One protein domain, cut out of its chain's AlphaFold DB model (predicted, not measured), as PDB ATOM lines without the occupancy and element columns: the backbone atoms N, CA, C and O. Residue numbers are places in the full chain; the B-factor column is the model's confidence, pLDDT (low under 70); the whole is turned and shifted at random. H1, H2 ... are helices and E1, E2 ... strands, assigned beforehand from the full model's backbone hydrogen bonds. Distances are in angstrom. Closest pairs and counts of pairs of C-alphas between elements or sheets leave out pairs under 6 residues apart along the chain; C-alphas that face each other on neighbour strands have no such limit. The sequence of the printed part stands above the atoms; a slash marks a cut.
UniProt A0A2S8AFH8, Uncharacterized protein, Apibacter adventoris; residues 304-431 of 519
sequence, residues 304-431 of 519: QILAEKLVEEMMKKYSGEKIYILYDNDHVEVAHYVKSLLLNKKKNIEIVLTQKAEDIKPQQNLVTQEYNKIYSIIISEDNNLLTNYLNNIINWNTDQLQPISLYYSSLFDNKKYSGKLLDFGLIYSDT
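What this domain is: This is residues 304 to 431 of the 519 residues of an uncharacterized protein of Apibacter adventoris (UniProt A0A2S8AFH8). A twisted sheet of five parallel strands makes the core, with H1 and H2 covering one face and H3 the opposite face. The short helices H4 and H5 stand off the sheet, H4 close to H3, and the long link of residues 355 to 373 reaches out past the strands around Val 367. The printed part has 128 residues, with named elements in the order H1 E1 H2 E2 E3 H3 E4 H4 H5 E5; the sheet runs E2 E1 E3 E4 E5. The class is mixed, helices and strands; the whole is compact, with a radius of gyration of the C-alphas of 13.8 A and spans of 41 by 38 by 25 A.

How they stand to each other: Start at inner strands E1, residues 322 to 327, and E3, residues 374 to 379, where N 326 and O 377 are 2.8 A apart, within hydrogen-bond range. So are N 352 and O 323, 2.9 A, between edge strand E2, residues 351 to 354, and E1. Beside E3 find E4, residues 401 to 405, with N 404 and O 376 at 2.8 A; then edge strand E5, residues 427 to 430, with N 405 and O 427 at 2.8 A. H2, residues 332 to 345, is over E1 at a height over the sheet of 9.7 A. On the same face H1, residues 304 to 315, is over E4 and E5 at 9.0 A; it touches H2 at a steep tilt of 43 degrees, the closest C-alphas being those of Ala 307 and Val 338, 6.2 A. On the opposite face H3, residues 383 to 393, runs along the strands, at 5 degrees to E3 on the local plane. H4, residues 410 to 413, is close to H3 but not clearly touching, the closest C-alphas being those of Thr 387 and Leu 411, 7.6 A. H4 and H5, residues 418 to 423, only just touch, only at the corner, with 3 pairs of C-alphas within 8 A, the closest being those of Phe 412 and Ser 418, 5.3 A. Every O i to N i+4 pair is within hydrogen-bond range in H1, H2, H3 and H5; H4 is too short for one.

Where its parts are: Find C-alpha 304 at (-8.043, -36.640, -44.347); from there H1 runs 16.1 A to Met 315. H2 spans 20.4 A, H3 15.3 A, and E1 and E3 16.4 A each. E5 ends at C-alpha 430, (-13.388, -45.003, -35.446). Three strand-helix-strand units, two parallel neighbour strands with one or more helices between them, have right-handed crossovers: E1, H2, E2; E3, H3, E4; and E4, H4 H5, E5.

The domain as a whole: The C-alphas farthest apart are those of Val 367 and Thr 431, 44.3 A. The printed part has no cut, and its one long link is E2 to E3. The mean pLDDT of the printed part is 94.5, and no printed residue is under 70.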
ATOM      1  N   GLN A 304      -9.033 -36.302 -43.328       91.31
ATOM      2  CA  GLN A 304      -8.043 -36.640 -44.347       91.31
ATOM      3  C   GLN A 304      -7.116 -37.768 -43.875       91.31
ATOM      4  O   GLN A 304      -6.798 -38.671 -44.645       91.31
ATOM      5  N   ILE A 305      -6.743 -37.773 -42.594       93.31
ATOM      6  CA  ILE A 305      -5.926 -38.840 -42.010       93.31
ATOM      7  C   ILE A 305      -6.743 -40.129 -41.892       93.31
ATOM      8  O   ILE A 305      -6.238 -41.204 -42.220       93.31
ATOM      9  N   LEU A 306      -8.010 -40.040 -41.474       94.69
ATOM     10  CA  LEU A 306      -8.914 -41.197 -41.443       94.69
ATOM     11  C   LEU A 306      -9.054 -41.819 -42.840       94.69
ATOM     12  O   LEU A 306      -8.879 -43.027 -43.004       94.69
ATOM     13  N   ALA A 307      -9.274 -40.982 -43.854       96.19
ATOM     14  CA  ALA A 307      -9.404 -41.373 -45.250       96.19
ATOM     15  C   ALA A 307      -8.134 -42.048 -45.780       96.19
ATOM     16  O   ALA A 307      -8.220 -43.095 -46.417       96.19
ATOM     17  N   GLU A 308      -6.952 -41.495 -45.495       94.88
ATOM     18  CA  GLU A 308      -5.674 -42.102 -45.878       94.88
ATOM     19  C   GLU A 308      -5.513 -43.507 -45.299       94.88
ATOM     20  O   GLU A 308      -5.229 -44.448 -46.043       94.88
ATOM     21  N   LYS A 309      -5.742 -43.670 -43.989       94.69
ATOM     22  CA  LYS A 309      -5.607 -44.962 -43.299       94.69
ATOM     23  C   LYS A 309      -6.632 -45.983 -43.785       94.69
ATOM     24  O   LYS A 309      -6.292 -47.149 -43.984       94.69
ATOM     25  N   LEU A 310      -7.866 -45.547 -44.022       96.19
ATOM     26  CA  LEU A 310      -8.938 -46.395 -44.532       96.19
ATOM     27  C   LEU A 310      -8.652 -46.862 -45.966       96.19
ATOM     28  O   LEU A 310      -8.776 -48.049 -46.266       96.19
ATOM     29  N   VAL A 311      -8.218 -45.948 -46.840       95.75
ATOM     30  CA  VAL A 311      -7.834 -46.269 -48.222       95.75
ATOM     31  C   VAL A 311      -6.608 -47.185 -48.242       95.75
ATOM     32  O   VAL A 311      -6.552 -48.107 -49.050       95.75
ATOM     33  N   GLU A 312      -5.628 -46.982 -47.359       94.62
ATOM     34  CA  GLU A 312      -4.496 -47.905 -47.202       94.62
ATOM     35  C   GLU A 312      -4.945 -49.325 -46.849       94.62
ATOM     36  O   GLU A 312      -4.452 -50.276 -47.457       94.62
ATOM     37  N   GLU A 313      -5.893 -49.478 -45.921       94.44
ATOM     38  CA  GLU A 313      -6.435 -50.789 -45.553       94.44
ATOM     39  C   GLU A 313      -7.211 -51.427 -46.710       94.44
ATOM     40  O   GLU A 313      -6.949 -52.572 -47.081       94.44
ATOM     41  N   MET A 314      -8.111 -50.665 -47.337       94.31
ATOM     42  CA  MET A 314      -8.891 -51.089 -48.504       94.31
ATOM     43  C   MET A 314      -7.994 -51.616 -49.630       94.31
ATOM     44  O   MET A 314      -8.240 -52.684 -50.200       94.31
ATOM     45  N   MET A 315      -6.931 -50.875 -49.953       94.25
ATOM     46  CA  MET A 315      -6.072 -51.163 -51.101       94.25
ATOM     47  C   MET A 315      -5.260 -52.455 -50.959       94.25
ATOM     48  O   MET A 315      -4.739 -52.941 -51.960       94.25
ATOM     49  N   LYS A 316      -5.183 -53.056 -49.763       94.12
ATOM     50  CA  LYS A 316      -4.530 -54.361 -49.559       94.12
ATOM     51  C   LYS A 316      -5.236 -55.507 -50.285       94.12
ATOM     52  O   LYS A 316      -4.578 -56.469 -50.668       94.12
ATOM     53  N   LYS A 317      -6.563 -55.424 -50.443       92.62
ATOM     54  CA  LYS A 317      -7.396 -56.462 -51.086       92.62
ATOM     55  C   LYS A 317      -8.037 -56.000 -52.395       92.62
ATOM     56  O   LYS A 317      -8.570 -56.822 -53.130       92.62
ATOM     57  N   TYR A 318      -7.987 -54.703 -52.686       94.94
ATOM     58  CA  TYR A 318      -8.578 -54.122 -53.884       94.94
ATOM     59  C   TYR A 318      -7.872 -54.588 -55.167       94.94
ATOM     60  O   TYR A 318      -6.672 -54.363 -55.362       94.94
ATOM     61  N   SER A 319      -8.622 -55.194 -56.085       92.38
ATOM     62  CA  SER A 319      -8.091 -55.818 -57.299       92.38
ATOM     63  C   SER A 319      -8.389 -55.027 -58.581       92.38
ATOM     64  O   SER A 319      -7.657 -55.157 -59.562       92.38
ATOM     65  N   GLY A 320      -9.311 -54.064 -58.542       92.44
ATOM     66  CA  GLY A 320      -9.693 -53.231 -59.696       92.44
ATOM     67  C   GLY A 320     -11.202 -53.086 -59.882       92.44
ATOM     68  O   GLY A 320     -11.648 -52.627 -60.928       92.44
ATOM     69  N   GLU A 321     -11.974 -53.494 -58.881       94.94
ATOM     70  CA  GLU A 321     -13.426 -53.426 -58.829       94.94
ATOM     71  C   GLU A 321     -13.923 -51.980 -58.939       94.94
ATOM     72  O   GLU A 321     -13.247 -51.029 -58.538       94.94
ATOM     73  N   LYS A 322     -15.142 -51.790 -59.439       96.62
ATOM     74  CA  LYS A 322     -15.762 -50.464 -59.467       96.62
ATOM     75  C   LYS A 322     -15.980 -49.944 -58.045       96.62
ATOM     76  O   LYS A 322     -16.445 -50.686 -57.178       96.62
ATOM     77  N   ILE A 323     -15.673 -48.667 -57.820       98.31
ATOM     78  CA  ILE A 323     -15.840 -48.002 -56.525       98.31
ATOM     79  C   ILE A 323     -16.975 -46.985 -56.617       98.31
ATOM     80  O   ILE A 323     -16.963 -46.097 -57.467       98.31
ATOM     81  N   TYR A 324     -17.925 -47.074 -55.696       98.62
ATOM     82  CA  TYR A 324     -18.886 -46.016 -55.416       98.62
ATOM     83  C   TYR A 324     -18.452 -45.267 -54.162       98.62
ATOM     84  O   TYR A 324     -18.114 -45.887 -53.160       98.62
ATOM     85  N   ILE A 325     -18.470 -43.941 -54.202       98.75
ATOM     86  CA  ILE A 325     -18.270 -43.099 -53.026       98.75
ATOM     87  C   ILE A 325     -19.589 -42.378 -52.777       98.75
ATOM     88  O   ILE A 325     -20.005 -41.548 -53.589       98.75
ATOM     89  N   LEU A 326     -20.243 -42.740 -51.678       98.75
ATOM     90  CA  LEU A 326     -21.481 -42.141 -51.204       98.75
ATOM     91  C   LEU A 326     -21.151 -41.063 -50.177       98.75
ATOM     92  O   LEU A 326     -20.463 -41.358 -49.204       98.75
ATOM     93  N   TYR A 327     -21.641 -39.846 -50.368       98.50
ATOM     94  CA  TYR A 327     -21.353 -38.728 -49.470       98.50
ATOM     95  C   TYR A 327     -22.557 -37.800 -49.311       98.50
ATOM     96  O   TYR A 327     -23.431 -37.752 -50.177       98.50
ATOM     97  N   ASP A 328     -22.603 -37.076 -48.198       97.44
ATOM     98  CA  ASP A 328     -23.599 -36.031 -47.944       97.44
ATOM     99  C   ASP A 328     -23.092 -34.646 -48.408       97.44
ATOM    100  O   ASP A 328     -22.063 -34.523 -49.075       97.44
ATOM    101  N   ASN A 329     -23.840 -33.580 -48.120       94.69
ATOM    102  CA  ASN A 329     -23.440 -32.221 -48.506       94.69
ATOM    103  C   ASN A 329     -22.308 -31.646 -47.644       94.69
ATOM    104  O   ASN A 329     -21.596 -30.755 -48.108       94.69
ATOM    105  N   ASP A 330     -22.129 -32.153 -46.427       93.06
ATOM    106  CA  ASP A 330     -21.141 -31.644 -45.476       93.06
ATOM    107  C   ASP A 330     -19.750 -32.233 -45.760       93.06
ATOM    108  O   ASP A 330     -18.729 -31.593 -45.509       93.06
ATOM    109  N   HIS A 331     -19.695 -33.404 -46.401       95.75
ATOM    110  CA  HIS A 331     -18.458 -34.145 -46.659       95.75
ATOM    111  C   HIS A 331     -18.019 -34.169 -48.133       95.75
ATOM    112  O   HIS A 331     -17.211 -35.010 -48.542       95.75
ATOM    113  N   VAL A 332     -18.490 -33.219 -48.951       93.06
ATOM    114  CA  VAL A 332     -18.121 -33.100 -50.378       93.06
ATOM    115  C   VAL A 332     -16.600 -33.052 -50.564       93.06
ATOM    116  O   VAL A 332     -16.041 -33.763 -51.403       93.06
ATOM    117  N   GLU A 333     -15.898 -32.233 -49.774       89.69
ATOM    118  CA  GLU A 333     -14.445 -32.085 -49.912       89.69
ATOM    119  C   GLU A 333     -13.696 -33.373 -49.552       89.69
ATOM    120  O   GLU A 333     -12.766 -33.757 -50.267       89.69
ATOM    121  N   VAL A 334     -14.151 -34.086 -48.519       94.62
ATOM    122  CA  VAL A 334     -13.587 -35.375 -48.098       94.62
ATOM    123  C   VAL A 334     -13.840 -36.456 -49.155       94.62
ATOM    124  O   VAL A 334     -12.946 -37.244 -49.462       94.62
ATOM    125  N   ALA A 335     -15.005 -36.462 -49.807       96.69
ATOM    126  CA  ALA A 335     -15.295 -37.398 -50.894       96.69
ATOM    127  C   ALA A 335     -14.386 -37.202 -52.112       96.69
ATOM    128  O   ALA A 335     -13.811 -38.163 -52.640       96.69
ATOM    129  N   HIS A 336     -14.176 -35.950 -52.523       93.94
ATOM    130  CA  HIS A 336     -13.211 -35.627 -53.575       93.94
ATOM    131  C   HIS A 336     -11.766 -35.931 -53.151       93.94
ATOM    132  O   HIS A 336     -10.957 -36.360 -53.984       93.94
ATOM    133  N   TYR A 337     -11.439 -35.765 -51.865       94.00
ATOM    134  CA  TYR A 337     -10.152 -36.164 -51.300       94.00
ATOM    135  C   TYR A 337      -9.916 -37.673 -51.452       94.00
ATOM    136  O   TYR A 337      -8.934 -38.082 -52.074       94.00
ATOM    137  N   VAL A 338     -10.863 -38.504 -51.002       96.75
ATOM    138  CA  VAL A 338     -10.803 -39.972 -51.122       96.75
ATOM    139  C   VAL A 338     -10.687 -40.414 -52.580       96.75
ATOM    140  O   VAL A 338      -9.827 -41.235 -52.907       96.75
ATOM    141  N   LYS A 339     -11.489 -39.837 -53.488       95.38
ATOM    142  CA  LYS A 339     -11.381 -40.109 -54.933       95.38
ATOM    143  C   LYS A 339      -9.961 -39.862 -55.442       95.38
ATOM    144  O   LYS A 339      -9.411 -40.672 -56.189       95.38
ATOM    145  N   SER A 340      -9.358 -38.753 -55.027       91.25
ATOM    146  CA  SER A 340      -8.012 -38.378 -55.458       91.25
ATOM    147  C   SER A 340      -6.943 -39.309 -54.884       91.25
ATOM    148  O   SER A 340      -6.051 -39.735 -55.620       91.25
ATOM    149  N   LEU A 341      -7.059 -39.696 -53.608       93.75
ATOM    150  CA  LEU A 341      -6.181 -40.686 -52.975       93.75
ATOM    151  C   LEU A 341      -6.182 -42.020 -53.730       93.75
ATOM    152  O   LEU A 341      -5.117 -42.568 -54.023       93.75
ATOM    153  N   LEU A 342      -7.366 -42.522 -54.085       95.00
ATOM    154  CA  LEU A 342      -7.519 -43.769 -54.833       95.00
ATOM    155  C   LEU A 342      -6.826 -43.689 -56.200       95.00
ATOM    156  O   LEU A 342      -5.997 -44.543 -56.522       95.00
ATOM    157  N   LEU A 343      -7.087 -42.624 -56.969       90.75
ATOM    158  CA  LEU A 343      -6.482 -42.411 -58.291       90.75
ATOM    159  C   LEU A 343      -4.956 -42.243 -58.240       90.75
ATOM    160  O   LEU A 343      -4.261 -42.635 -59.182       90.75
ATOM    161  N   ASN A 344      -4.425 -41.679 -57.151       88.56
ATOM    162  CA  ASN A 344      -2.985 -41.577 -56.929       88.56
ATOM    163  C   ASN A 344      -2.357 -42.948 -56.624       88.56
ATOM    164  O   ASN A 344      -1.264 -43.231 -57.118       88.56
ATOM    165  N   LYS A 345      -3.039 -43.816 -55.858       89.94
ATOM    166  CA  LYS A 345      -2.535 -45.161 -55.520       89.94
ATOM    167  C   LYS A 345      -2.632 -46.151 -56.684       89.94
ATOM    168  O   LYS A 345      -1.746 -46.992 -56.830       89.94
ATOM    169  N   LYS A 346      -3.665 -46.073 -57.531       89.12
ATOM    170  CA  LYS A 346      -3.806 -46.942 -58.711       89.12
ATOM    171  C   LYS A 346      -4.457 -46.193 -59.872       89.12
ATOM    172  O   LYS A 346      -5.524 -45.603 -59.753       89.12
ATOM    173  N   LYS A 347      -3.798 -46.239 -61.032       84.38
ATOM    174  CA  LYS A 347      -4.298 -45.604 -62.258       84.38
ATOM    175  C   LYS A 347      -5.493 -46.379 -62.817       84.38
ATOM    176  O   LYS A 347      -5.524 -47.603 -62.727       84.38
ATOM    177  N   ASN A 348      -6.401 -45.663 -63.482       85.56
ATOM    178  CA  ASN A 348      -7.558 -46.207 -64.206       85.56
ATOM    179  C   ASN A 348      -8.582 -46.950 -63.331       85.56
ATOM    180  O   ASN A 348      -9.179 -47.920 -63.786       85.56
ATOM    181  N   ILE A 349      -8.795 -46.502 -62.093       92.12
ATOM    182  CA  ILE A 349      -9.922 -46.989 -61.296       92.12
ATOM    183  C   ILE A 349     -11.223 -46.349 -61.796       92.12
ATOM    184  O   ILE A 349     -11.279 -45.135 -62.005       92.12
ATOM    185  N   GLU A 350     -12.275 -47.153 -61.948       94.81
ATOM    186  CA  GLU A 350     -13.633 -46.653 -62.154       94.81
ATOM    187  C   GLU A 350     -14.233 -46.217 -60.809       94.81
ATOM    188  O   GLU A 350     -14.518 -47.052 -59.950       94.81
ATOM    189  N   ILE A 351     -14.408 -44.903 -60.625       97.19
ATOM    190  CA  ILE A 351     -14.961 -44.302 -59.403       97.19
ATOM    191  C   ILE A 351     -16.206 -43.489 -59.749       97.19
ATOM    192  O   ILE A 351     -16.146 -42.599 -60.600       97.19
ATOM    193  N   VAL A 352     -17.306 -43.743 -59.042       97.81
ATOM    194  CA  VAL A 352     -18.552 -42.974 -59.127       97.81
ATOM    195  C   VAL A 352     -18.775 -42.237 -57.811       97.81
ATOM    196  O   VAL A 352     -18.897 -42.865 -56.764       97.81
ATOM    197  N   LEU A 353     -18.830 -40.907 -57.873       98.00
ATOM    198  CA  LEU A 353     -19.299 -40.063 -56.775       98.00
ATOM    199  C   LEU A 353     -20.828 -39.987 -56.850       98.00
ATOM    200  O   LEU A 353     -21.365 -39.701 -57.919       98.00
ATOM    201  N   THR A 354     -21.521 -40.236 -55.743       98.06
ATOM    202  CA  THR A 354     -22.977 -40.075 -55.653       98.06
ATOM    203  C   THR A 354     -23.404 -39.611 -54.261       98.06
ATOM    204  O   THR A 354     -22.733 -39.880 -53.270       98.06
ATOM    205  N   GLN A 355     -24.544 -38.928 -54.191       97.38
ATOM    206  CA  GLN A 355     -25.231 -38.568 -52.947       97.38
ATOM    207  C   GLN A 355     -26.520 -39.385 -52.747       97.38
ATOM    208  O   GLN A 355     -27.334 -39.077 -51.879       97.38
ATOM    209  N   LYS A 356     -26.745 -40.410 -53.580       97.00
ATOM    210  CA  LYS A 356     -27.945 -41.249 -53.588       97.00
ATOM    211  C   LYS A 356     -27.563 -42.711 -53.432       97.00
ATOM    212  O   LYS A 356     -26.759 -43.246 -54.195       97.00
ATOM    213  N   ALA A 357     -28.164 -43.371 -52.449       96.25
ATOM    214  CA  ALA A 357     -27.902 -44.776 -52.168       96.25
ATOM    215  C   ALA A 357     -28.288 -45.686 -53.347       96.25
ATOM    216  O   ALA A 357     -27.636 -46.703 -53.572       96.25
ATOM    217  N   GLU A 358     -29.315 -45.305 -54.107       95.50
ATOM    218  CA  GLU A 358     -29.907 -46.076 -55.205       95.50
ATOM    219  C   GLU A 358     -28.998 -46.165 -56.442       95.50
ATOM    220  O   GLU A 358     -29.167 -47.050 -57.285       95.50
ATOM    221  N   ASP A 359     -28.013 -45.271 -56.559       96.12
ATOM    222  CA  ASP A 359     -27.039 -45.294 -57.656       96.12
ATOM    223  C   ASP A 359     -26.034 -46.449 -57.509       96.12
ATOM    224  O   ASP A 359     -25.417 -46.881 -58.493       96.12
ATOM    225  N   ILE A 360     -25.871 -46.957 -56.284       96.75
ATOM    226  CA  ILE A 360     -24.969 -48.056 -55.954       96.75
ATOM    227  C   ILE A 360     -25.665 -49.363 -56.313       96.75
ATOM    228  O   ILE A 360     -26.686 -49.725 -55.729       96.75
ATOM    229  N   LYS A 361     -25.092 -50.079 -57.280       92.94
ATOM    230  CA  LYS A 361     -25.591 -51.379 -57.732       92.94
ATOM    231  C   LYS A 361     -24.481 -52.199 -58.388       92.94
ATOM    232  O   LYS A 361     -23.737 -51.648 -59.208       92.94
ATOM    233  N   PRO A 362     -24.359 -53.499 -58.072       90.50
ATOM    234  CA  PRO A 362     -23.458 -54.379 -58.794       90.50
ATOM    235  C   PRO A 362     -23.992 -54.607 -60.213       90.50
ATOM    236  O   PRO A 362     -25.201 -54.633 -60.453       90.50
ATOM    237  N   GLN A 363     -23.085 -54.759 -61.176       86.25
ATOM    238  CA  GLN A 363     -23.452 -55.058 -62.559       86.25
ATOM    239  C   GLN A 363     -23.443 -56.565 -62.785       86.25
ATOM    240  O   GLN A 363     -22.469 -57.234 -62.441       86.25
ATOM    241  N   GLN A 364     -24.511 -57.079 -63.390       87.44
ATOM    242  CA  GLN A 364     -24.591 -58.478 -63.784       87.44
ATOM    243  C   GLN A 364     -23.812 -58.710 -65.082       87.44
ATOM    244  O   GLN A 364     -23.958 -57.971 -66.058       87.44
ATOM    245  N   ASN A 365     -22.992 -59.753 -65.100       85.19
ATOM    246  CA  ASN A 365     -22.338 -60.251 -66.292       85.19
ATOM    247  C   ASN A 365     -23.364 -60.997 -67.156       85.19
ATOM    248  O   ASN A 365     -23.980 -61.961 -66.714       85.19
ATOM    249  N   LEU A 366     -23.532 -60.566 -68.408       86.88
ATOM    250  CA  LEU A 366     -24.536 -61.131 -69.317       86.88
ATOM    251  C   LEU A 366     -24.271 -62.602 -69.687       86.88
ATOM    252  O   LEU A 366     -25.200 -63.304 -70.078       86.88
ATOM    253  N   VAL A 367     -23.020 -63.061 -69.583       87.06
ATOM    254  CA  VAL A 367     -22.616 -64.427 -69.944       87.06
ATOM    255  C   VAL A 367     -22.692 -65.351 -68.737       87.06
ATOM    256  O   VAL A 367     -23.371 -66.371 -68.800       87.06
ATOM    257  N   THR A 368     -22.020 -65.004 -67.635       86.81
ATOM    258  CA  THR A 368     -21.982 -65.869 -66.442       86.81
ATOM    259  C   THR A 368     -23.230 -65.739 -65.575       86.81
ATOM    260  O   THR A 368     -23.453 -66.586 -64.720       86.81
ATOM    261  N   GLN A 369     -24.043 -64.693 -65.781       85.94
ATOM    262  CA  GLN A 369     -25.164 -64.297 -64.915       85.94
ATOM    263  C   GLN A 369     -24.744 -63.921 -63.482       85.94
ATOM    264  O   GLN A 369     -25.597 -63.566 -62.668       85.94
ATOM    265  N   GLU A 370     -23.444 -63.935 -63.184       86.12
ATOM    266  CA  GLU A 370     -22.876 -63.521 -61.905       86.12
ATOM    267  C   GLU A 370     -22.776 -62.000 -61.821       86.12
ATOM    268  O   GLU A 370     -22.713 -61.294 -62.829       86.12
ATOM    269  N   TYR A 371     -22.731 -61.478 -60.603       88.12
ATOM    270  CA  TYR A 371     -22.583 -60.050 -60.364       88.12
ATOM    271  C   TYR A 371     -21.125 -59.709 -60.082       88.12
ATOM    272  O   TYR A 371     -20.480 -60.335 -59.246       88.12
ATOM    273  N   ASN A 372     -20.614 -58.672 -60.742       88.94
ATOM    274  CA  ASN A 372     -19.283 -58.163 -60.450       88.94
ATOM    275  C   ASN A 372     -19.257 -57.548 -59.049       88.94
ATOM    276  O   ASN A 372     -20.093 -56.694 -58.731       88.94
ATOM    277  N   LYS A 373     -18.254 -57.928 -58.252       94.06
ATOM    278  CA  LYS A 373     -17.989 -57.297 -56.961       94.06
ATOM    279  C   LYS A 373     -17.748 -55.800 -57.142       94.06
ATOM    280  O   LYS A 373     -16.995 -55.387 -58.026       94.06
ATOM    281  N   ILE A 374     -18.348 -54.998 -56.271       96.69
ATOM    282  CA  ILE A 374     -18.095 -53.559 -56.170       96.69
ATOM    283  C   ILE A 374     -17.616 -53.189 -54.766       96.69
ATOM    284  O   ILE A 374     -17.839 -53.913 -53.795       96.69
ATOM    285  N   TYR A 375     -16.959 -52.040 -54.660       98.06
ATOM    286  CA  TYR A 375     -16.654 -51.401 -53.385       98.06
ATOM    287  C   TYR A 375     -17.567 -50.193 -53.210       98.06
ATOM    288  O   TYR A 375     -17.810 -49.451 -54.163       98.06
ATOM    289  N   SER A 376     -18.039 -49.969 -51.991       98.19
ATOM    290  CA  SER A 376     -18.709 -48.729 -51.608       98.19
ATOM    291  C   SER A 376     -17.958 -48.088 -50.450       98.19
ATOM    292  O   SER A 376     -17.600 -48.758 -49.485       98.19
ATOM    293  N   ILE A 377     -17.705 -46.788 -50.556       98.69
ATOM    294  CA  ILE A 377     -17.103 -45.974 -49.505       98.69
ATOM    295  C   ILE A 377     -18.146 -44.949 -49.075       98.69
ATOM    296  O   ILE A 377     -18.533 -44.102 -49.875       98.69
ATOM    297  N   ILE A 378     -18.614 -45.034 -47.835       98.56
ATOM    298  CA  ILE A 378     -19.577 -44.098 -47.259       98.56
ATOM    299  C   ILE A 378     -18.808 -43.016 -46.503       98.56
ATOM    300  O   ILE A 378     -18.000 -43.319 -45.632       98.56
ATOM    301  N   ILE A 379     -19.061 -41.756 -46.833       98.38
ATOM    302  CA  ILE A 379     -18.436 -40.573 -46.241       98.38
ATOM    303  C   ILE A 379     -19.573 -39.651 -45.800       98.38
ATOM    304  O   ILE A 379     -19.926 -38.694 -46.485       98.38
ATOM    305  N   SER A 380     -20.231 -40.043 -44.713       96.69
ATOM    306  CA  SER A 380     -21.407 -39.364 -44.176       96.69
ATOM    307  C   SER A 380     -21.655 -39.821 -42.744       96.69
ATOM    308  O   SER A 380     -21.604 -41.022 -42.469       96.69
ATOM    309  N   GLU A 381     -21.992 -38.882 -41.865       94.81
ATOM    310  CA  GLU A 381     -22.556 -39.166 -40.538       94.81
ATOM    311  C   GLU A 381     -24.095 -39.027 -40.532       94.81
ATOM    312  O   GLU A 381     -24.744 -39.350 -39.535       94.81
ATOM    313  N   ASP A 382     -24.707 -38.599 -41.649       96.75
ATOM    314  CA  ASP A 382     -26.164 -38.487 -41.779       96.75
ATOM    315  C   ASP A 382     -26.865 -39.855 -41.687       96.75
ATOM    316  O   ASP A 382     -26.696 -40.756 -42.521       96.75
ATOM    317  N   ASN A 383     -27.703 -40.002 -40.659       96.19
ATOM    318  CA  ASN A 383     -28.409 -41.249 -40.372       96.19
ATOM    319  C   ASN A 383     -29.446 -41.621 -41.441       96.19
ATOM    320  O   ASN A 383     -29.732 -42.811 -41.600       96.19
ATOM    321  N   ASN A 384     -30.025 -40.658 -42.163       97.44
ATOM    322  CA  ASN A 384     -31.036 -40.945 -43.182       97.44
ATOM    323  C   ASN A 384     -30.379 -41.530 -44.435       97.44
ATOM    324  O   ASN A 384     -30.794 -42.589 -44.912       97.44
ATOM    325  N   LEU A 385     -29.311 -40.895 -44.921       97.94
ATOM    326  CA  LEU A 385     -28.510 -41.373 -46.040       97.94
ATOM    327  C   LEU A 385     -27.934 -42.757 -45.738       97.94
ATOM    328  O   LEU A 385     -28.045 -43.668 -46.564       97.94
ATOM    329  N   LEU A 386     -27.398 -42.948 -44.529       97.62
ATOM    330  CA  LEU A 386     -26.859 -44.238 -44.117       97.62
ATOM    331  C   LEU A 386     -27.951 -45.309 -43.990       97.62
ATOM    332  O   LEU A 386     -27.747 -46.443 -44.415       97.62
ATOM    333  N   THR A 387     -29.134 -44.965 -43.478       98.38
ATOM    334  CA  THR A 387     -30.273 -45.895 -43.426       98.38
ATOM    335  C   THR A 387     -30.710 -46.323 -44.828       98.38
ATOM    336  O   THR A 387     -30.919 -47.515 -45.059       98.38
ATOM    337  N   ASN A 388     -30.808 -45.387 -45.776       98.12
ATOM    338  CA  ASN A 388     -31.157 -45.691 -47.167       98.12
ATOM    339  C   ASN A 388     -30.108 -46.597 -47.819       98.12
ATOM    340  O   ASN A 388     -30.456 -47.599 -48.444       98.12
ATOM    341  N   TYR A 389     -28.827 -46.304 -47.594       98.44
ATOM    342  CA  TYR A 389     -27.722 -47.147 -48.038       98.44
ATOM    343  C   TYR A 389     -27.805 -48.569 -47.472       98.44
ATOM    344  O   TYR A 389     -27.782 -49.538 -48.230       98.44
ATOM    345  N   LEU A 390     -27.953 -48.708 -46.152       98.19
ATOM    346  CA  LEU A 390     -28.023 -50.011 -45.493       98.19
ATOM    347  C   LEU A 390     -29.247 -50.816 -45.952       98.19
ATOM    348  O   LEU A 390     -29.137 -52.020 -46.179       98.19
ATOM    349  N   ASN A 391     -30.394 -50.161 -46.154       97.81
ATOM    350  CA  ASN A 391     -31.588 -50.789 -46.725       97.81
ATOM    351  C   ASN A 391     -31.378 -51.267 -48.167       97.81
ATOM    352  O   ASN A 391     -31.926 -52.304 -48.533       97.81
ATOM    353  N   ASN A 392     -30.591 -50.546 -48.971       96.19
ATOM    354  CA  ASN A 392     -30.287 -50.945 -50.344       96.19
ATOM    355  C   ASN A 392     -29.423 -52.220 -50.386       96.19
ATOM    356  O   ASN A 392     -29.689 -53.128 -51.169       96.19
ATOM    357  N   ILE A 393     -28.420 -52.327 -49.505       95.81
ATOM    358  CA  ILE A 393     -27.419 -53.406 -49.574       95.81
ATOM    359  C   ILE A 393     -27.775 -54.671 -48.782       95.81
ATOM    360  O   ILE A 393     -27.144 -55.711 -48.971       95.81
ATOM    361  N   ILE A 394     -28.754 -54.619 -47.870       94.94
ATOM    362  CA  ILE A 394     -28.988 -55.706 -46.901       94.94
ATOM    363  C   ILE A 394     -29.340 -57.055 -47.549       94.94
ATOM    364  O   ILE A 394     -29.027 -58.110 -46.996       94.94
ATOM    365  N   ASN A 395     -29.938 -57.027 -48.740       92.31
ATOM    366  CA  ASN A 395     -30.359 -58.225 -49.467       92.31
ATOM    367  C   ASN A 395     -29.311 -58.738 -50.471       92.31
ATOM    368  O   ASN A 395     -29.568 -59.724 -51.153       92.31
ATOM    369  N   TRP A 396     -28.151 -58.087 -50.594       94.44
ATOM    370  CA  TRP A 396     -27.120 -58.478 -51.561       94.44
ATOM    371  C   TRP A 396     -26.258 -59.632 -51.043       94.44
ATOM    372  O   TRP A 396     -26.114 -59.820 -49.836       94.44
ATOM    373  N   ASN A 397     -25.653 -60.405 -51.937       92.50
ATOM    374  CA  ASN A 397     -24.725 -61.478 -51.579       92.50
ATOM    375  C   ASN A 397     -23.336 -60.920 -51.224       92.50
ATOM    376  O   ASN A 397     -22.940 -59.854 -51.690       92.50
ATOM    377  N   THR A 398     -22.586 -61.630 -50.377       90.06
ATOM    378  CA  THR A 398     -21.299 -61.163 -49.819       90.06
ATOM    379  C   THR A 398     -20.182 -61.019 -50.854       90.06
ATOM    380  O   THR A 398     -19.235 -60.261 -50.652       90.06
ATOM    381  N   ASP A 399     -20.292 -61.713 -51.980       90.69
ATOM    382  CA  ASP A 399     -19.411 -61.607 -53.140       90.69
ATOM    383  C   ASP A 399     -19.682 -60.349 -53.979       90.69
ATOM    384  O   ASP A 399     -18.789 -59.884 -54.682       90.69
ATOM    385  N   GLN A 400     -20.866 -59.741 -53.858       94.56
ATOM    386  CA  GLN A 400     -21.267 -58.578 -54.654       94.56
ATOM    387  C   GLN A 400     -20.710 -57.251 -54.123       94.56
ATOM    388  O   GLN A 400     -20.580 -56.296 -54.891       94.56
ATOM    389  N   LEU A 401     -20.386 -57.157 -52.828       96.31
ATOM    390  CA  LEU A 401     -20.083 -55.881 -52.177       96.31
ATOM    391  C   LEU A 401     -18.983 -55.992 -51.119       96.31
ATOM    392  O   LEU A 401     -19.035 -56.842 -50.239       96.31
ATOM    393  N   GLN A 402     -18.034 -55.057 -51.159       97.25
ATOM    394  CA  GLN A 402     -17.204 -54.697 -50.009       97.25
ATOM    395  C   GLN A 402     -17.617 -53.305 -49.504       97.25
ATOM    396  O   GLN A 402     -17.235 -52.307 -50.123       97.25
ATOM    397  N   PRO A 403     -18.379 -53.211 -48.401       97.81
ATOM    398  CA  PRO A 403     -18.749 -51.935 -47.821       97.81
ATOM    399  C   PRO A 403     -17.624 -51.401 -46.935       97.81
ATOM    400  O   PRO A 403     -16.963 -52.150 -46.204       97.81
ATOM    401  N   ILE A 404     -17.416 -50.091 -47.011       98.50
ATOM    402  CA  ILE A 404     -16.404 -49.349 -46.267       98.50
ATOM    403  C   ILE A 404     -17.027 -48.040 -45.788       98.50
ATOM    404  O   ILE A 404     -17.601 -47.324 -46.594       98.50
ATOM    405  N   SER A 405     -16.900 -47.682 -44.515       98.19
ATOM    406  CA  SER A 405     -17.396 -46.403 -43.990       98.19
ATOM    407  C   SER A 405     -16.259 -45.566 -43.423       98.19
ATOM    408  O   SER A 405     -15.440 -46.064 -42.656       98.19
ATOM    409  N   LEU A 406     -16.194 -44.284 -43.766       97.75
ATOM    410  CA  LEU A 406     -15.222 -43.391 -43.151       97.75
ATOM    411  C   LEU A 406     -15.520 -43.202 -41.667       97.75
ATOM    412  O   LEU A 406     -14.588 -43.200 -40.879       97.75
ATOM    413  N   TYR A 407     -16.789 -43.142 -41.277       95.69
ATOM    414  CA  TYR A 407     -17.193 -42.936 -39.890       95.69
ATOM    415  C   TYR A 407     -17.889 -44.170 -39.326       95.69
ATOM    416  O   TYR A 407     -18.580 -44.901 -40.047       95.69
ATOM    417  N   TYR A 408     -17.736 -44.389 -38.025       94.50
ATOM    418  CA  TYR A 408     -18.602 -45.284 -37.272       94.50
ATOM    419  C   TYR A 408     -20.029 -44.716 -37.195       94.50
ATOM    420  O   TYR A 408     -20.229 -43.509 -37.068       94.50
ATOM    421  N   SER A 409     -21.026 -45.599 -37.198       94.44
ATOM    422  CA  SER A 409     -22.412 -45.263 -36.885       94.44
ATOM    423  C   SER A 409     -23.015 -46.329 -35.985       94.44
ATOM    424  O   SER A 409     -22.823 -47.523 -36.210       94.44
ATOM    425  N   SER A 410     -23.846 -45.909 -35.030       93.19
ATOM    426  CA  SER A 410     -24.627 -46.826 -34.190       93.19
ATOM    427  C   SER A 410     -25.606 -47.694 -34.987       93.19
ATOM    428  O   SER A 410     -26.077 -48.717 -34.490       93.19
ATOM    429  N   LEU A 411     -25.895 -47.339 -36.245       95.94
ATOM    430  CA  LEU A 411     -26.653 -48.195 -37.155       95.94
ATOM    431  C   LEU A 411     -25.915 -49.497 -37.493       95.94
ATOM    432  O   LEU A 411     -26.575 -50.480 -37.827       95.94
ATOM    433  N   PHE A 412     -24.585 -49.541 -37.373       95.56
ATOM    434  CA  PHE A 412     -23.806 -50.760 -37.612       95.56
ATOM    435  C   PHE A 412     -24.074 -51.836 -36.560       95.56
ATOM    436  O   PHE A 412     -24.072 -53.019 -36.890       95.56
ATOM    437  N   ASP A 413     -24.424 -51.423 -35.342       93.31
ATOM    438  CA  ASP A 413     -24.779 -52.318 -34.239       93.31
ATOM    439  C   ASP A 413     -26.276 -52.661 -34.211       93.31
ATOM    440  O   ASP A 413     -26.731 -53.503 -33.432       93.31
ATOM    441  N   ASN A 414     -27.082 -52.029 -35.070       96.12
ATOM    442  CA  ASN A 414     -28.504 -52.324 -35.148       96.12
ATOM    443  C   ASN A 414     -28.707 -53.788 -35.568       96.12
ATOM    444  O   ASN A 414     -28.163 -54.243 -36.577       96.12
ATOM    445  N   LYS A 415     -29.542 -54.531 -34.832       96.44
ATOM    446  CA  LYS A 415     -29.843 -55.951 -35.100       96.44
ATOM    447  C   LYS A 415     -30.306 -56.221 -36.534       96.44
ATOM    448  O   LYS A 415     -30.073 -57.309 -37.042       96.44
ATOM    449  N   LYS A 416     -30.937 -55.238 -37.183       97.00
ATOM    450  CA  LYS A 416     -31.347 -55.330 -38.584       97.00
ATOM    451  C   LYS A 416     -30.148 -55.461 -39.529       97.00
ATOM    452  O   LYS A 416     -30.224 -56.251 -40.457       97.00
ATOM    453  N   TYR A 417     -29.066 -54.710 -39.308       97.25
ATOM    454  CA  TYR A 417     -27.943 -54.599 -40.254       97.25
ATOM    455  C   TYR A 417     -26.685 -55.351 -39.804       97.25
ATOM    456  O   TYR A 417     -25.983 -55.908 -40.645       97.25
ATOM    457  N   SER A 418     -26.413 -55.398 -38.497       95.88
ATOM    458  CA  SER A 418     -25.172 -55.915 -37.894       95.88
ATOM    459  C   SER A 418     -24.743 -57.287 -38.414       95.88
ATOM    460  O   SER A 418     -23.604 -57.440 -38.847       95.88
ATOM    461  N   GLY A 419     -25.649 -58.270 -38.454       96.06
ATOM    462  CA  GLY A 419     -25.331 -59.609 -38.967       96.06
ATOM    463  C   GLY A 419     -24.879 -59.592 -40.430       96.06
ATOM    464  O   GLY A 419     -23.903 -60.240 -40.793       96.06
ATOM    465  N   LYS A 420     -25.532 -58.776 -41.263       96.06
ATOM    466  CA  LYS A 420     -25.175 -58.652 -42.676       96.06
ATOM    467  C   LYS A 420     -23.871 -57.877 -42.883       96.06
ATOM    468  O   LYS A 420     -23.071 -58.239 -43.737       96.06
ATOM    469  N   LEU A 421     -23.635 -56.831 -42.093       97.19
ATOM    470  CA  LEU A 421     -22.382 -56.068 -42.116       97.19
ATOM    471  C   LEU A 421     -21.188 -56.904 -41.645       97.19
ATOM    472  O   LEU A 421     -20.090 -56.746 -42.179       97.19
ATOM    473  N   LEU A 422     -21.413 -57.818 -40.697       96.56
ATOM    474  CA  LEU A 422     -20.441 -58.826 -40.281       96.56
ATOM    475  C   LEU A 422     -20.111 -59.784 -41.432       96.56
ATOM    476  O   LEU A 422     -18.939 -60.003 -41.718       96.56
ATOM    477  N   ASP A 423     -21.129 -60.289 -42.137       95.50
ATOM    478  CA  ASP A 423     -20.951 -61.167 -43.302       95.50
ATOM    479  C   ASP A 423     -20.199 -60.476 -44.454       95.50
ATOM    480  O   ASP A 423     -19.352 -61.089 -45.103       95.50
ATOM    481  N   PHE A 424     -20.477 -59.193 -44.704       96.06
ATOM    482  CA  PHE A 424     -19.730 -58.384 -45.674       96.06
ATOM    483  C   PHE A 424     -18.300 -58.050 -45.222       96.06
ATOM    484  O   PHE A 424     -17.484 -57.602 -46.030       96.06
ATOM    485  N   GLY A 425     -18.003 -58.207 -43.933       96.12
ATOM    486  CA  GLY A 425     -16.765 -57.749 -43.325       96.12
ATOM    487  C   GLY A 425     -16.565 -56.243 -43.480       96.12
ATOM    488  O   GLY A 425     -15.526 -55.822 -43.997       96.12
ATOM    489  N   LEU A 426     -17.571 -55.446 -43.085       97.50
ATOM    490  CA  LEU A 426     -17.527 -53.979 -43.112       97.50
ATOM    491  C   LEU A 426     -16.211 -53.466 -42.519       97.50
ATOM    492  O   LEU A 426     -15.816 -53.860 -41.419       97.50
ATOM    493  N   ILE A 427     -15.569 -52.551 -43.241       97.12
ATOM    494  CA  ILE A 427     -14.392 -51.822 -42.767       97.12
ATOM    495  C   ILE A 427     -14.832 -50.406 -42.417       97.12
ATOM    496  O   ILE A 427     -15.496 -49.762 -43.224       97.12
ATOM    497  N   TYR A 428     -14.464 -49.893 -41.251       96.56
ATOM    498  CA  TYR A 428     -14.718 -48.498 -40.916       96.56
ATOM    499  C   TYR A 428     -13.622 -47.877 -40.063       96.56
ATOM    500  O   TYR A 428     -12.828 -48.591 -39.452       96.56
ATOM    501  N   SER A 429     -13.548 -46.547 -40.042       94.38
ATOM    502  CA  SER A 429     -12.678 -45.843 -39.102       94.38
ATOM    503  C   SER A 429     -13.461 -45.407 -37.864       94.38
ATOM    504  O   SER A 429     -14.635 -45.040 -37.952       94.38
ATOM    505  N   ASP A 430     -12.818 -45.482 -36.701       88.38
ATOM    506  CA  ASP A 430     -13.388 -45.003 -35.446       88.38
ATOM    507  C   ASP A 430     -12.278 -44.475 -34.531       88.38
ATOM    508  O   ASP A 430     -11.266 -45.138 -34.290       88.38
ATOM    509  N   THR A 431     -12.460 -43.263 -34.019       83.38
ATOM    510  CA  THR A 431     -11.557 -42.619 -33.054       83.38
ATOM    511  C   THR A 431     -12.015 -42.813 -31.602       83.38
ATOM    512  O   THR A 431     -11.311 -42.433 -30.662       83.38
TER     513      THR A 431